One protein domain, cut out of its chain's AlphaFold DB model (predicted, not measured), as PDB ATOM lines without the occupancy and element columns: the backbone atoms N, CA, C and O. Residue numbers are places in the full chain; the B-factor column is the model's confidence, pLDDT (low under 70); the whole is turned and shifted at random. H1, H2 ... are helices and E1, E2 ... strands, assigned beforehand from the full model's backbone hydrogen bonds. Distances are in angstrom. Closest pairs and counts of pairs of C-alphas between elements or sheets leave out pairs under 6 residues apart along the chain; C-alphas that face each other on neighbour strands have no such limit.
ATOM      1  N   ILE A  30     160.353 160.881 190.901       86.00
ATOM      2  CA  ILE A  30     160.881 162.052 190.186       86.00
ATOM      3  C   ILE A  30     159.800 162.598 189.253       86.00
ATOM      4  O   ILE A  30     159.251 161.867 188.427       86.00
ATOM      5  N   ARG A  31     159.502 163.890 189.380       85.94
ATOM      6  CA  ARG A  31     158.479 164.583 188.590       85.94
ATOM      7  C   ARG A  31     159.090 165.411 187.476       85.94
ATOM      8  O   ARG A  31     158.664 165.278 186.335       85.94
ATOM      9  N   ASP A  32     160.115 166.190 187.795       84.31
ATOM     10  CA  ASP A  32     160.851 166.988 186.823       84.31
ATOM     11  C   ASP A  32     162.357 166.777 186.982       84.31
ATOM     12  O   ASP A  32     162.855 166.542 188.083       84.31
ATOM     13  N   GLU A  33     163.075 166.913 185.870       85.00
ATOM     14  CA  GLU A  33     164.532 166.993 185.802       85.00
ATOM     15  C   GLU A  33     164.902 168.258 185.019       85.00
ATOM     16  O   GLU A  33     164.312 168.546 183.974       85.00
ATOM     17  N   TYR A  34     165.874 169.025 185.509       83.62
ATOM     18  CA  TYR A  34     166.390 170.197 184.807       83.62
ATOM     19  C   TYR A  34     167.870 170.436 185.108       83.62
ATOM     20  O   TYR A  34     168.386 170.011 186.134       83.62
ATOM     21  N   MET A  35     168.563 171.147 184.220       84.69
ATOM     22  CA  MET A  35     170.017 171.339 184.303       84.69
ATOM     23  C   MET A  35     170.357 172.762 184.763       84.69
ATOM     24  O   MET A  35     169.811 173.738 184.238       84.69
ATOM     25  N   GLY A  36     171.258 172.883 185.740       80.31
ATOM     26  CA  GLY A  36     171.888 174.139 186.146       80.31
ATOM     27  C   GLY A  36     173.260 174.304 185.489       80.31
ATOM     28  O   GLY A  36     174.027 173.351 185.451       80.31
ATOM     29  N   TRP A  37     173.573 175.496 184.977       76.44
ATOM     30  CA  TRP A  37     174.798 175.766 184.207       76.44
ATOM     31  C   TRP A  37     175.608 176.925 184.816       76.44
ATOM     32  O   TRP A  37     174.993 177.928 185.202       76.44
ATOM     33  N   VAL A  38     176.949 176.811 184.814       58.78
ATOM     34  CA  VAL A  38     177.909 177.872 185.216       58.78
ATOM     35  C   VAL A  38     177.866 179.030 184.227       58.78
ATOM     36  O   VAL A  38     177.793 180.200 184.598       58.78
ATOM     37  N   ASP A  39     177.915 178.663 182.949       59.06
ATOM     38  CA  ASP A  39     177.855 179.523 181.780       59.06
ATOM     39  C   ASP A  39     177.331 178.656 180.626       59.06
ATOM     40  O   ASP A  39     177.602 177.454 180.579       59.06
ATOM     41  N   LYS A  40     176.514 179.215 179.733       58.84
ATOM     42  CA  LYS A  40     175.606 178.457 178.838       58.84
ATOM     43  C   LYS A  40     176.286 177.570 177.776       58.84
ATOM     44  O   LYS A  40     175.613 177.142 176.841       58.84
ATOM     45  N   THR A  41     177.592 177.337 177.849       59.22
ATOM     46  CA  THR A  41     178.367 176.867 176.700       59.22
ATOM     47  C   THR A  41     179.076 175.527 176.854       59.22
ATOM     48  O   THR A  41     179.257 174.907 175.810       59.22
ATOM     49  N   THR A  42     179.410 175.001 178.045       63.59
ATOM     50  CA  THR A  42     180.076 173.671 178.096       63.59
ATOM     51  C   THR A  42     179.892 172.803 179.343       63.59
ATOM     52  O   THR A  42     180.082 171.599 179.210       63.59
ATOM     53  N   MET A  43     179.558 173.341 180.522       75.00
ATOM     54  CA  MET A  43     179.664 172.578 181.779       75.00
ATOM     55  C   MET A  43     178.435 172.743 182.676       75.00
ATOM     56  O   MET A  43     177.932 173.854 182.873       75.00
ATOM     57  N   ILE A  44     177.954 171.615 183.189       80.94
ATOM     58  CA  ILE A  44     176.767 171.509 184.038       80.94
ATOM     59  C   ILE A  44     177.230 171.592 185.489       80.94
ATOM     60  O   ILE A  44     178.179 170.921 185.866       80.94
ATOM     61  N   ASP A  45     176.553 172.400 186.298       84.69
ATOM     62  CA  ASP A  45     176.803 172.477 187.741       84.69
ATOM     63  C   ASP A  45     176.087 171.365 188.504       84.69
ATOM     64  O   ASP A  45     176.579 170.836 189.500       84.69
ATOM     65  N   TYR A  46     174.848 171.089 188.097       86.19
ATOM     66  CA  TYR A  46     173.994 170.106 188.741       86.19
ATOM     67  C   TYR A  46     172.789 169.740 187.870       86.19
ATOM     68  O   TYR A  46     172.306 170.540 187.057       86.19
ATOM     69  N   TYR A  47     172.231 168.565 188.142       87.12
ATOM     70  CA  TYR A  47     170.892 168.154 187.737       87.12
ATOM     71  C   TYR A  47     169.925 168.366 188.904       87.12
ATOM     72  O   TYR A  47     170.094 167.808 189.985       87.12
ATOM     73  N   GLY A  48     168.921 169.218 188.725       87.06
ATOM     74  CA  GLY A  48     167.851 169.422 189.694       87.06
ATOM     75  C   GLY A  48     166.716 168.443 189.436       87.06
ATOM     76  O   GLY A  48     166.192 168.404 188.324       87.06
ATOM     77  N   VAL A  49     166.313 167.698 190.462       88.12
ATOM     78  CA  VAL A  49     165.151 166.803 190.416       88.12
ATOM     79  C   VAL A  49     164.121 167.194 191.470       88.12
ATOM     80  O   VAL A  49     164.482 167.598 192.581       88.12
ATOM     81  N   THR A  50     162.840 167.097 191.121       89.25
ATOM     82  CA  THR A  50     161.714 167.424 192.010       89.25
ATOM     83  C   THR A  50     160.877 166.194 192.333       89.25
ATOM     84  O   THR A  50     160.729 165.287 191.512       89.25
ATOM     85  N   PHE A  51     160.299 166.189 193.531       88.25
ATOM     86  CA  PHE A  51     159.386 165.167 194.015       88.25
ATOM     87  C   PHE A  51     158.146 165.850 194.591       88.25
ATOM     88  O   PHE A  51     158.241 166.576 195.584       88.25
ATOM     89  N   ASP A  52     156.976 165.553 194.028       87.06
ATOM     90  CA  ASP A  52     155.675 165.995 194.560       87.06
ATOM     91  C   ASP A  52     155.265 165.107 195.764       87.06
ATOM     92  O   ASP A  52     154.142 164.615 195.849       87.06
ATOM     93  N   HIS A  53     156.213 164.808 196.656       84.25
ATOM     94  CA  HIS A  53     156.012 163.926 197.802       84.25
ATOM     95  C   HIS A  53     155.322 164.694 198.931       84.25
ATOM     96  O   HIS A  53     155.829 165.722 199.375       84.25
ATOM     97  N   LEU A  54     154.174 164.184 199.393       84.31
ATOM     98  CA  LEU A  54     153.329 164.808 200.424       84.31
ATOM     99  C   LEU A  54     152.828 166.226 200.079       84.31
ATOM    100  O   LEU A  54     152.476 166.989 200.977       84.31
ATOM    101  N   VAL A  55     152.760 166.571 198.791       85.75
ATOM    102  CA  VAL A  55     152.202 167.846 198.315       85.75
ATOM    103  C   VAL A  55     150.680 167.708 198.150       85.75
ATOM    104  O   VAL A  55     150.244 166.853 197.371       85.75
ATOM    105  N   PRO A  56     149.849 168.510 198.846       85.69
ATOM    106  CA  PRO A  56     148.396 168.476 198.676       85.69
ATOM    107  C   PRO A  56     147.967 168.880 197.258       85.69
ATOM    108  O   PRO A  56     148.554 169.769 196.643       85.69
ATOM    109  N   ILE A  57     146.915 168.242 196.734       82.56
ATOM    110  CA  ILE A  57     146.411 168.499 195.370       82.56
ATOM    111  C   ILE A  57     145.840 169.920 195.232       82.56
ATOM    112  O   ILE A  57     145.898 170.507 194.152       82.56
ATOM    113  N   ASP A  58     145.299 170.467 196.317       83.81
ATOM    114  CA  ASP A  58     144.654 171.777 196.416       83.81
ATOM    115  C   ASP A  58     145.577 172.887 196.949       83.81
ATOM    116  O   ASP A  58     145.119 174.006 197.199       83.81
ATOM    117  N   ASP A  59     146.879 172.616 197.102       85.62
ATOM    118  CA  ASP A  59     147.836 173.637 197.519       85.62
ATOM    119  C   ASP A  59     148.034 174.682 196.409       85.62
ATOM    120  O   ASP A  59     148.410 174.378 195.277       85.62
ATOM    121  N   THR A  60     147.792 175.947 196.745       83.00
ATOM    122  CA  THR A  60     147.953 177.086 195.825       83.00
ATOM    123  C   THR A  60     149.397 177.586 195.734       83.00
ATOM    124  O   THR A  60     149.727 178.353 194.828       83.00
ATOM    125  N   ASN A  61     150.268 177.151 196.648       83.88
ATOM    126  CA  ASN A  61     151.697 177.439 196.661       83.88
ATOM    127  C   ASN A  61     152.489 176.170 197.046       83.88
ATOM    128  O   ASN A  61     153.127 176.152 198.102       83.88
ATOM    129  N   PRO A  62     152.461 175.126 196.199       85.56
ATOM    130  CA  PRO A  62     153.053 173.835 196.529       85.56
ATOM    131  C   PRO A  62     154.575 173.940 196.632       85.56
ATOM    132  O   PRO A  62     155.259 174.202 195.648       85.56
ATOM    133  N   GLU A  63     155.123 173.691 197.818       80.75
ATOM    134  CA  GLU A  63     156.567 173.526 198.003       80.75
ATOM    135  C   GLU A  63     156.919 172.043 197.833       80.75
ATOM    136  O   GLU A  63     156.418 171.188 198.563       80.75
ATOM    137  N   VAL A  64     157.782 171.724 196.869       87.06
ATOM    138  CA  VAL A  64     158.174 170.336 196.572       87.06
ATOM    139  C   VAL A  64     159.528 170.001 197.187       87.06
ATOM    140  O   VAL A  64     160.398 170.865 197.338       87.06
ATOM    141  N   LEU A  65     159.759 168.717 197.471       88.00
ATOM    142  CA  LEU A  65     161.112 168.263 197.760       88.00
ATOM    143  C   LEU A  65     161.938 168.373 196.479       88.00
ATOM    144  O   LEU A  65     161.612 167.779 195.453       88.00
ATOM    145  N   GLN A  66     163.036 169.112 196.557       87.94
ATOM    146  CA  GLN A  66     163.989 169.239 195.469       87.94
ATOM    147  C   GLN A  66     165.377 168.803 195.926       87.94
ATOM    148  O   GLN A  66     165.875 169.256 196.962       87.94
ATOM    149  N   ILE A  67     166.026 167.980 195.103       89.50
ATOM    150  CA  ILE A  67     167.407 167.541 195.288       89.50
ATOM    151  C   ILE A  67     168.214 167.971 194.064       89.50
ATOM    152  O   ILE A  67     167.813 167.735 192.928       89.50
ATOM    153  N   ASN A  68     169.352 168.613 194.302       87.94
ATOM    154  CA  ASN A  68     170.344 168.888 193.275       87.94
ATOM    155  C   ASN A  68     171.399 167.784 193.320       87.94
ATOM    156  O   ASN A  68     172.061 167.603 194.340       87.94
ATOM    157  N   ILE A  69     171.550 167.059 192.221       89.81
ATOM    158  CA  ILE A  69     172.640 166.121 191.981       89.81
ATOM    159  C   ILE A  69     173.788 166.932 191.393       89.81
ATOM    160  O   ILE A  69     173.680 167.423 190.275       89.81
ATOM    161  N   ILE A  70     174.826 167.158 192.186       88.94
ATOM    162  CA  ILE A  70     175.886 168.114 191.880       88.94
ATOM    163  C   ILE A  70     176.998 167.428 191.096       88.94
ATOM    164  O   ILE A  70     177.514 166.398 191.530       88.94
ATOM    165  N   GLU A  71     177.391 168.051 189.989       89.12
ATOM    166  CA  GLU A  71     178.550 167.635 189.213       89.12
ATOM    167  C   GLU A  71     179.833 168.060 189.927       89.12
ATOM    168  O   GLU A  71     179.981 169.195 190.386       89.12
ATOM    169  N   ILE A  72     180.750 167.107 190.082       90.12
ATOM    170  CA  ILE A  72     182.012 167.310 190.805       90.12
ATOM    171  C   ILE A  72     183.221 167.023 189.914       90.12
ATOM    172  O   ILE A  72     184.290 167.585 190.146       90.12
ATOM    173  N   GLU A  73     183.075 166.168 188.904       87.50
ATOM    174  CA  GLU A  73     184.200 165.667 188.109       87.50
ATOM    175  C   GLU A  73     184.871 166.766 187.279       87.50
ATOM    176  O   GLU A  73     186.096 166.884 187.286       87.50
ATOM    177  N   ASP A  74     184.076 167.597 186.604       84.44
ATOM    178  CA  ASP A  74     184.590 168.517 185.586       84.44
ATOM    179  C   ASP A  74     185.398 169.687 186.174       84.44
ATOM    180  O   ASP A  74     186.377 170.137 185.574       84.44
ATOM    181  N   ASP A  75     185.021 170.177 187.361       86.00
ATOM    182  CA  ASP A  75     185.634 171.347 188.008       86.00
ATOM    183  C   ASP A  75     186.216 171.060 189.402       86.00
ATOM    184  O   ASP A  75     186.547 171.983 190.150       86.00
ATOM    185  N   ALA A  76     186.351 169.782 189.769       88.69
ATOM    186  CA  ALA A  76     186.739 169.326 191.107       88.69
ATOM    187  C   ALA A  76     185.801 169.813 192.242       88.69
ATOM    188  O   ALA A  76     186.224 169.964 193.403       88.69
ATOM    189  N   GLY A  77     184.527 170.038 191.911       88.50
ATOM    190  CA  GLY A  77     183.438 170.447 192.794       88.50
ATOM    191  C   GLY A  77     183.532 171.902 193.243       88.50
ATOM    192  O   GLY A  77     183.226 172.215 194.401       88.50
ATOM    193  N   VAL A  78     183.971 172.802 192.356       89.31
ATOM    194  CA  VAL A  78     184.001 174.250 192.626       89.31
ATOM    195  C   VAL A  78     182.588 174.760 192.903       89.31
ATOM    196  O   VAL A  78     182.390 175.475 193.893       89.31
ATOM    197  N   TYR A  79     181.596 174.336 192.114       87.00
ATOM    198  CA  TYR A  79     180.193 174.648 192.397       87.00
ATOM    199  C   TYR A  79     179.756 174.141 193.774       87.00
ATOM    200  O   TYR A  79     179.213 174.903 194.584       87.00
ATOM    201  N   ALA A  80     180.042 172.865 194.058       89.81
ATOM    202  CA  ALA A  80     179.656 172.192 195.290       89.81
ATOM    203  C   ALA A  80     180.128 172.975 196.526       89.81
ATOM    204  O   ALA A  80     179.318 173.307 197.392       89.81
ATOM    205  N   LYS A  81     181.413 173.349 196.564       91.31
ATOM    206  CA  LYS A  81     182.021 174.094 197.678       91.31
ATOM    207  C   LYS A  81     181.482 175.513 197.820       91.31
ATOM    208  O   LYS A  81     181.375 176.020 198.931       91.31
ATOM    209  N   ARG A  82     181.175 176.182 196.707       89.06
ATOM    210  CA  ARG A  82     180.778 177.595 196.719       89.06
ATOM    211  C   ARG A  82     179.314 177.801 197.094       89.06
ATOM    212  O   ARG A  82     178.983 178.801 197.731       89.06
ATOM    213  N   TYR A  83     178.435 176.904 196.653       87.56
ATOM    214  CA  TYR A  83     176.990 177.129 196.679       87.56
ATOM    215  C   TYR A  83     176.223 176.196 197.611       87.56
ATOM    216  O   TYR A  83     174.995 176.228 197.586       87.56
ATOM    217  N   ASN A  84     176.891 175.421 198.464       89.38
ATOM    218  CA  ASN A  84     176.234 174.671 199.533       89.38
ATOM    219  C   ASN A  84     176.572 175.243 200.907       89.38
ATOM    220  O   ASN A  84     177.621 175.842 201.120       89.38
ATOM    221  N   LYS A  85     175.634 175.081 201.837       90.00
ATOM    222  CA  LYS A  85     175.700 175.598 203.209       90.00
ATOM    223  C   LYS A  85     176.457 174.669 204.165       90.00
ATOM    224  O   LYS A  85     176.467 174.928 205.363       90.00
ATOM    225  N   PHE A  86     177.017 173.575 203.660       88.88
ATOM    226  CA  PHE A  86     177.741 172.574 204.433       88.88
ATOM    227  C   PHE A  86     179.114 172.325 203.813       88.88
ATOM    228  O   PHE A  86     179.288 172.475 202.602       88.88
ATOM    229  N   ASP A  87     180.072 171.945 204.654       91.44
ATOM    230  CA  ASP A  87     181.430 171.649 204.213       91.44
ATOM    231  C   ASP A  87     181.453 170.363 203.382       91.44
ATOM    232  O   ASP A  87     180.967 169.313 203.807       91.44
ATOM    233  N   ILE A  88     182.029 170.455 202.183       91.06
ATOM    234  CA  ILE A  88     182.119 169.348 201.227       91.06
ATOM    235  C   ILE A  88     183.588 169.065 200.926       91.06
ATOM    236  O   ILE A  88     184.298 169.889 200.341       91.06
ATOM    237  N   ASN A  89     184.026 167.851 201.260       93.31
ATOM    238  CA  ASN A  89     185.283 167.307 200.775       93.31
ATOM    239  C   ASN A  89     185.068 166.640 199.410       93.31
ATOM    240  O   ASN A  89     184.581 165.517 199.320       93.31
ATOM    241  N   THR A  90     185.431 167.325 198.326       90.94
ATOM    242  CA  THR A  90     185.153 166.842 196.961       90.94
ATOM    243  C   THR A  90     185.912 165.563 196.596       90.94
ATOM    244  O   THR A  90     185.439 164.794 195.765       90.94
ATOM    245  N   ALA A  91     187.026 165.263 197.273       92.25
ATOM    246  CA  ALA A  91     187.792 164.032 197.065       92.25
ATOM    247  C   ALA A  91     187.044 162.749 197.481       92.25
ATOM    248  O   ALA A  91     187.443 161.646 197.088       92.25
ATOM    249  N   ASP A  92     185.975 162.877 198.270       93.12
ATOM    250  CA  ASP A  92     185.129 161.747 198.664       93.12
ATOM    251  C   ASP A  92     184.150 161.346 197.550       93.12
ATOM    252  O   ASP A  92     183.677 160.212 197.531       93.12
ATOM    253  N   TYR A  93     183.916 162.238 196.583       91.25
ATOM    254  CA  TYR A  93     182.926 162.059 195.522       91.25
ATOM    255  C   TYR A  93     183.560 161.749 194.163       91.25
ATOM    256  O   TYR A  93     183.070 160.860 193.474       91.25
ATOM    257  N   ILE A  94     184.688 162.389 193.825       89.44
ATOM    258  CA  ILE A  94     185.404 162.178 192.550       89.44
ATOM    259  C   ILE A  94     185.666 160.683 192.305       89.44
ATOM    260  O   ILE A  94     186.372 160.030 193.080       89.44
ATOM    261  N   GLY A  95     185.086 160.146 191.232       87.94
ATOM    262  CA  GLY A  95     185.166 158.759 190.779       87.94
ATOM    263  C   GLY A  95     184.564 157.728 191.737       87.94
ATOM    264  O   GLY A  95     184.787 156.530 191.554       87.94
ATOM    265  N   LYS A  96     183.862 158.163 192.789       88.50
ATOM    266  CA  LYS A  96     183.449 157.313 193.917       88.50
ATOM    267  C   LYS A  96     181.957 157.379 194.198       88.50
ATOM    268  O   LYS A  96     181.335 156.337 194.387       88.50
ATOM    269  N   GLN A  97     181.404 158.584 194.311       86.81
ATOM    270  CA  GLN A  97     180.053 158.813 194.818       86.81
ATOM    271  C   GLN A  97     179.414 160.038 194.174       86.81
ATOM    272  O   GLN A  97     180.084 160.981 193.771       86.81
ATOM    273  N   VAL A  98     178.086 160.039 194.153       87.25
ATOM    274  CA  VAL A  98     177.284 161.173 193.698       87.25
ATOM    275  C   VAL A  98     176.924 162.052 194.892       87.25
ATOM    276  O   VAL A  98     176.474 161.546 195.921       87.25
ATOM    277  N   LEU A  99     177.078 163.371 194.753       90.50
ATOM    278  CA  LEU A  99     176.625 164.327 195.761       90.50
ATOM    279  C   LEU A  99     175.197 164.791 195.456       90.50
ATOM    280  O   LEU A  99     174.974 165.590 194.551       90.50
ATOM    281  N   GLY A 100     174.233 164.330 196.252       91.06
ATOM    282  CA  GLY A 100     172.871 164.866 196.271       91.06
ATOM    283  C   GLY A 100     172.692 165.867 197.411       91.06
ATOM    284  O   GLY A 100     172.817 165.500 198.577       91.06
ATOM    285  N   ALA A 101     172.368 167.119 197.097       89.19
ATOM    286  CA  ALA A 101     172.112 168.165 198.082       89.19
ATOM    287  C   ALA A 101     170.644 168.621 198.018       89.19
ATOM    288  O   ALA A 101     170.198 169.083 196.961       89.19
ATOM    289  N   PRO A 102     169.876 168.554 199.122       88.88
ATOM    290  CA  PRO A 102     168.558 169.173 199.176       88.88
ATOM    291  C   PRO A 102     168.649 170.662 198.846       88.88
ATOM    292  O   PRO A 102     169.551 171.361 199.314       88.88
ATOM    293  N   ARG A 103     167.693 171.190 198.078       82.31
ATOM    294  CA  ARG A 103     167.734 172.585 197.609       82.31
ATOM    295  C   ARG A 103     167.817 173.607 198.747       82.31
ATOM    296  O   ARG A 103     168.441 174.659 198.574       82.31
ATOM    297  N   CYS A 104     167.222 173.304 199.904       83.69
ATOM    298  CA  CYS A 104     167.275 174.144 201.104       83.69
ATOM    299  C   CYS A 104     168.700 174.288 201.674       83.69
ATOM    300  O   CYS A 104     169.006 175.292 202.331       83.69
ATOM    301  N   CYS A 105     169.588 173.339 201.370       86.50
ATOM    302  CA  CYS A 105     170.992 173.329 201.760       86.50
ATOM    303  C   CYS A 105     171.897 174.099 200.786       86.50
ATOM    304  O   CYS A 105     173.075 174.261 201.086       86.50
ATOM    305  N   SER A 106     171.380 174.619 199.667       83.38
ATOM    306  CA  SER A 106     172.159 175.407 198.703       83.38
ATOM    307  C   SER A 106     171.900 176.916 198.827       83.38
ATOM    308  O   SER A 106     170.794 177.366 199.137       83.38
ATOM    309  N   THR A 107     172.918 177.728 198.554       75.69
ATOM    310  CA  THR A 107     172.956 179.192 198.741       75.69
ATOM    311  C   THR A 107     172.376 179.970 197.549       75.69
ATOM    312  O   THR A 107     172.494 181.191 197.484       75.69
ATOM    313  N   ARG A 108     171.727 179.307 196.579       65.75
ATOM    314  CA  ARG A 108     171.203 179.993 195.386       65.75
ATOM    315  C   ARG A 108     170.105 181.010 195.721       65.75
ATOM    316  O   ARG A 108     169.109 180.674 196.368       65.75
ATOM    317  N   GLN A 109     170.287 182.207 195.169       51.31
ATOM    318  CA  GLN A 109     169.430 183.387 195.233       51.31
ATOM    319  C   GLN A 109     168.564 183.444 193.958       51.31
ATOM    320  O   GLN A 109     169.108 183.483 192.857       51.31
ATOM    321  N   GLY A 110     167.234 183.414 194.079       53.72
ATOM    322  CA  GLY A 110     166.328 183.592 192.935       53.72
ATOM    323  C   GLY A 110     164.881 183.199 193.235       53.72
ATOM    324  O   GLY A 110     164.606 182.043 193.540       53.72
ATOM    325  N   SER A 111     163.956 184.155 193.136       53.94
ATOM    326  CA  SER A 111     162.504 183.962 193.302       53.94
ATOM    327  C   SER A 111     161.838 183.235 192.125       53.94
ATOM    328  O   SER A 111     160.760 182.672 192.289       53.94
ATOM    329  N   SER A 112     162.488 183.209 190.958       65.88
ATOM    330  CA  SER A 112     161.979 182.601 189.721       65.88
ATOM    331  C   SER A 112     161.912 181.072 189.756       65.88
ATOM    332  O   SER A 112     161.085 180.479 189.068       65.88
ATOM    333  N   ASP A 113     162.751 180.418 190.566       72.19
ATOM    334  CA  ASP A 113     162.760 178.954 190.672       72.19
ATOM    335  C   ASP A 113     161.505 178.431 191.386       72.19
ATOM    336  O   ASP A 113     160.938 177.428 190.961       72.19
ATOM    337  N   ARG A 114     161.032 179.146 192.418       77.06
ATOM    338  CA  ARG A 114     159.809 178.785 193.149       77.06
ATOM    339  C   ARG A 114     158.582 178.868 192.248       77.06
ATOM    340  O   ARG A 114     157.812 177.925 192.164       77.06
ATOM    341  N   GLU A 115     158.427 179.980 191.536       82.00
ATOM    342  CA  GLU A 115     157.307 180.162 190.607       82.00
ATOM    343  C   GLU A 115     157.291 179.079 189.520       82.00
ATOM    344  O   GLU A 115     156.246 178.487 189.254       82.00
ATOM    345  N   ARG A 116     158.456 178.758 188.941       84.19
ATOM    346  CA  ARG A 116     158.584 177.688 187.943       84.19
ATOM    347  C   ARG A 116     158.121 176.335 188.488       84.19
ATOM    348  O   ARG A 116     157.392 175.631 187.796       84.19
ATOM    349  N   ILE A 117     158.550 175.976 189.697       82.38
ATOM    350  CA  ILE A 117     158.175 174.714 190.345       82.38
ATOM    351  C   ILE A 117     156.669 174.675 190.600       82.38
ATOM    352  O   ILE A 117     156.010 173.724 190.185       82.38
ATOM    353  N   ASN A 118     156.110 175.728 191.195       86.06
ATOM    354  CA  ASN A 118     154.686 175.778 191.513       86.06
ATOM    355  C   ASN A 118     153.830 175.683 190.245       86.06
ATOM    356  O   ASN A 118     152.832 174.964 190.219       86.06
ATOM    357  N   ASN A 119     154.243 176.355 189.168       86.62
ATOM    358  CA  ASN A 119     153.569 176.267 187.877       86.62
ATOM    359  C   ASN A 119     153.617 174.843 187.304       86.62
ATOM    360  O   ASN A 119     152.583 174.354 186.851       86.62
ATOM    361  N   ALA A 120     154.763 174.156 187.386       86.31
ATOM    362  CA  ALA A 120     154.898 172.776 186.919       86.31
ATOM    363  C   ALA A 120     153.981 171.804 187.690       86.31
ATOM    364  O   ALA A 120     153.304 170.974 187.079       86.31
ATOM    365  N   VAL A 121     153.886 171.949 189.017       87.00
ATOM    366  CA  VAL A 121     152.956 171.164 189.851       87.00
ATOM    367  C   VAL A 121     151.501 171.446 189.460       87.00
ATOM    368  O   VAL A 121     150.729 170.522 189.202       87.00
ATOM    369  N   ASN A 122     151.128 172.722 189.340       85.69
ATOM    370  CA  ASN A 122     149.763 173.135 189.004       85.69
ATOM    371  C   ASN A 122     149.332 172.682 187.599       85.69
ATOM    372  O   ASN A 122     148.174 172.327 187.380       85.69
ATOM    373  N   GLU A 123     150.237 172.694 186.620       84.94
ATOM    374  CA  GLU A 123     149.992 172.131 185.288       84.94
ATOM    375  C   GLU A 123     149.715 170.627 185.347       84.94
ATOM    376  O   GLU A 123     148.744 170.165 184.747       84.94
ATOM    377  N   ARG A 124     150.494 169.865 186.124       84.62
ATOM    378  CA  ARG A 124     150.248 168.428 186.315       84.62
ATOM    379  C   ARG A 124     148.908 168.150 186.986       84.62
ATOM    380  O   ARG A 124     148.192 167.265 186.527       84.62
ATOM    381  N   ASN A 125     148.555 168.893 188.034       80.88
ATOM    382  CA  ASN A 125     147.291 168.690 188.747       80.88
ATOM    383  C   ASN A 125     146.081 169.003 187.857       80.88
ATOM    384  O   ASN A 125     145.127 168.226 187.837       80.88
ATOM    385  N   ARG A 126     146.149 170.059 187.032       78.94
ATOM    386  CA  ARG A 126     145.108 170.348 186.029       78.94
ATOM    387  C   ARG A 126     144.927 169.212 185.020       78.94
ATOM    388  O   ARG A 126     143.799 168.920 184.660       78.94
ATOM    389  N   ASN A 127     146.006 168.541 184.617       68.44
ATOM    390  CA  ASN A 127     145.947 167.421 183.668       68.44
ATOM    391  C   ASN A 127     145.432 166.103 184.281       68.44
ATOM    392  O   ASN A 127     145.224 165.138 183.548       68.44
ATOM    393  N   LYS A 128     145.259 166.036 185.608       63.84
ATOM    394  CA  LYS A 128     144.656 164.893 186.317       63.84
ATOM    395  C   LYS A 128     143.146 165.051 186.549       63.84
ATOM    396  O   LYS A 128     142.532 164.113 187.053       63.84
ATOM    397  N   THR A 129     142.584 166.223 186.237       51.94
ATOM    398  CA  THR A 129     141.156 166.553 186.407       51.94
ATOM    399  C   THR A 129     140.421 166.387 185.085       51.94
ATOM    400  O   THR A 129     139.261 165.925 185.117       51.94
TER     401      THR A 129
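This is residues 30 to 129 of the 129 residues of an uncharacterized protein of Pseudovirgaria hyperparasitica (UniProt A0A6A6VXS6). A strongly twisted sheet of four strands runs lengthwise through an elongated domain, with the short helix H1 at one end and the longer H2 at the other. Each helix only grazes the sheet; the long loop of residues 52 to 64 lies toward the H2 end, and that of residues 84 to 98 toward the H1 end. The printed part has 100 residues, with two named helices and four named strands in the order E1 E2 E3 H1 E4 H2, class mixed. The sheet's order is E1 - E2 - E3 - E4, all antiparallel. The whole is only just compact, close to loose, with a radius of gyration of the C-alphas of 15.1 A and spans of 47 by 28 by 23 A.

Look first at E1, residues 30 to 39, E2, residues 43 to 51, and E3, residues 65 to 70, a meander, each strand the antiparallel neighbour of the one before. In the hairpin E1 and E2, N 34 and O 48 are within hydrogen-bond range at 2.9 A; in the hairpin E2 and E3, N 49 and O 67 are at 2.9 A. Edge strand E4, residues 99 to 102, has N 70 of E3 and its own O 99 at 2.8 A. H1, residues 78 to 83, grazes the sheet with residues 78 to 80; its closest C-alphas to E2 are Tyr 79 and Asp 45, 6.2 A. H2, residues 112 to 126, grazes it with residues 117 to 124 and is near E1. H1 and H2 are apart. In both helices every O i to N i+4 pair is within hydrogen-bond range.

Find C-alpha 30 at (160.881, 162.052, 190.186); from there E1 runs 25.8 A to Asp 39. E2 spans 24.8 A, E3 15.9 A, E4 10.0 A and H1 8.6 A. H2 runs 21.2 A from Ser 112 to C-alpha 126 at (145.108, 170.348, 186.029).

The C-alphas farthest apart are Ala 91 and Thr 129, 47.9 A. The printed part has no cut; the links E2 to E3 and H1 to E4 are long. Look for pLDDT under 70 at residues 38 to 42, 108 to 112 and 127 to 129.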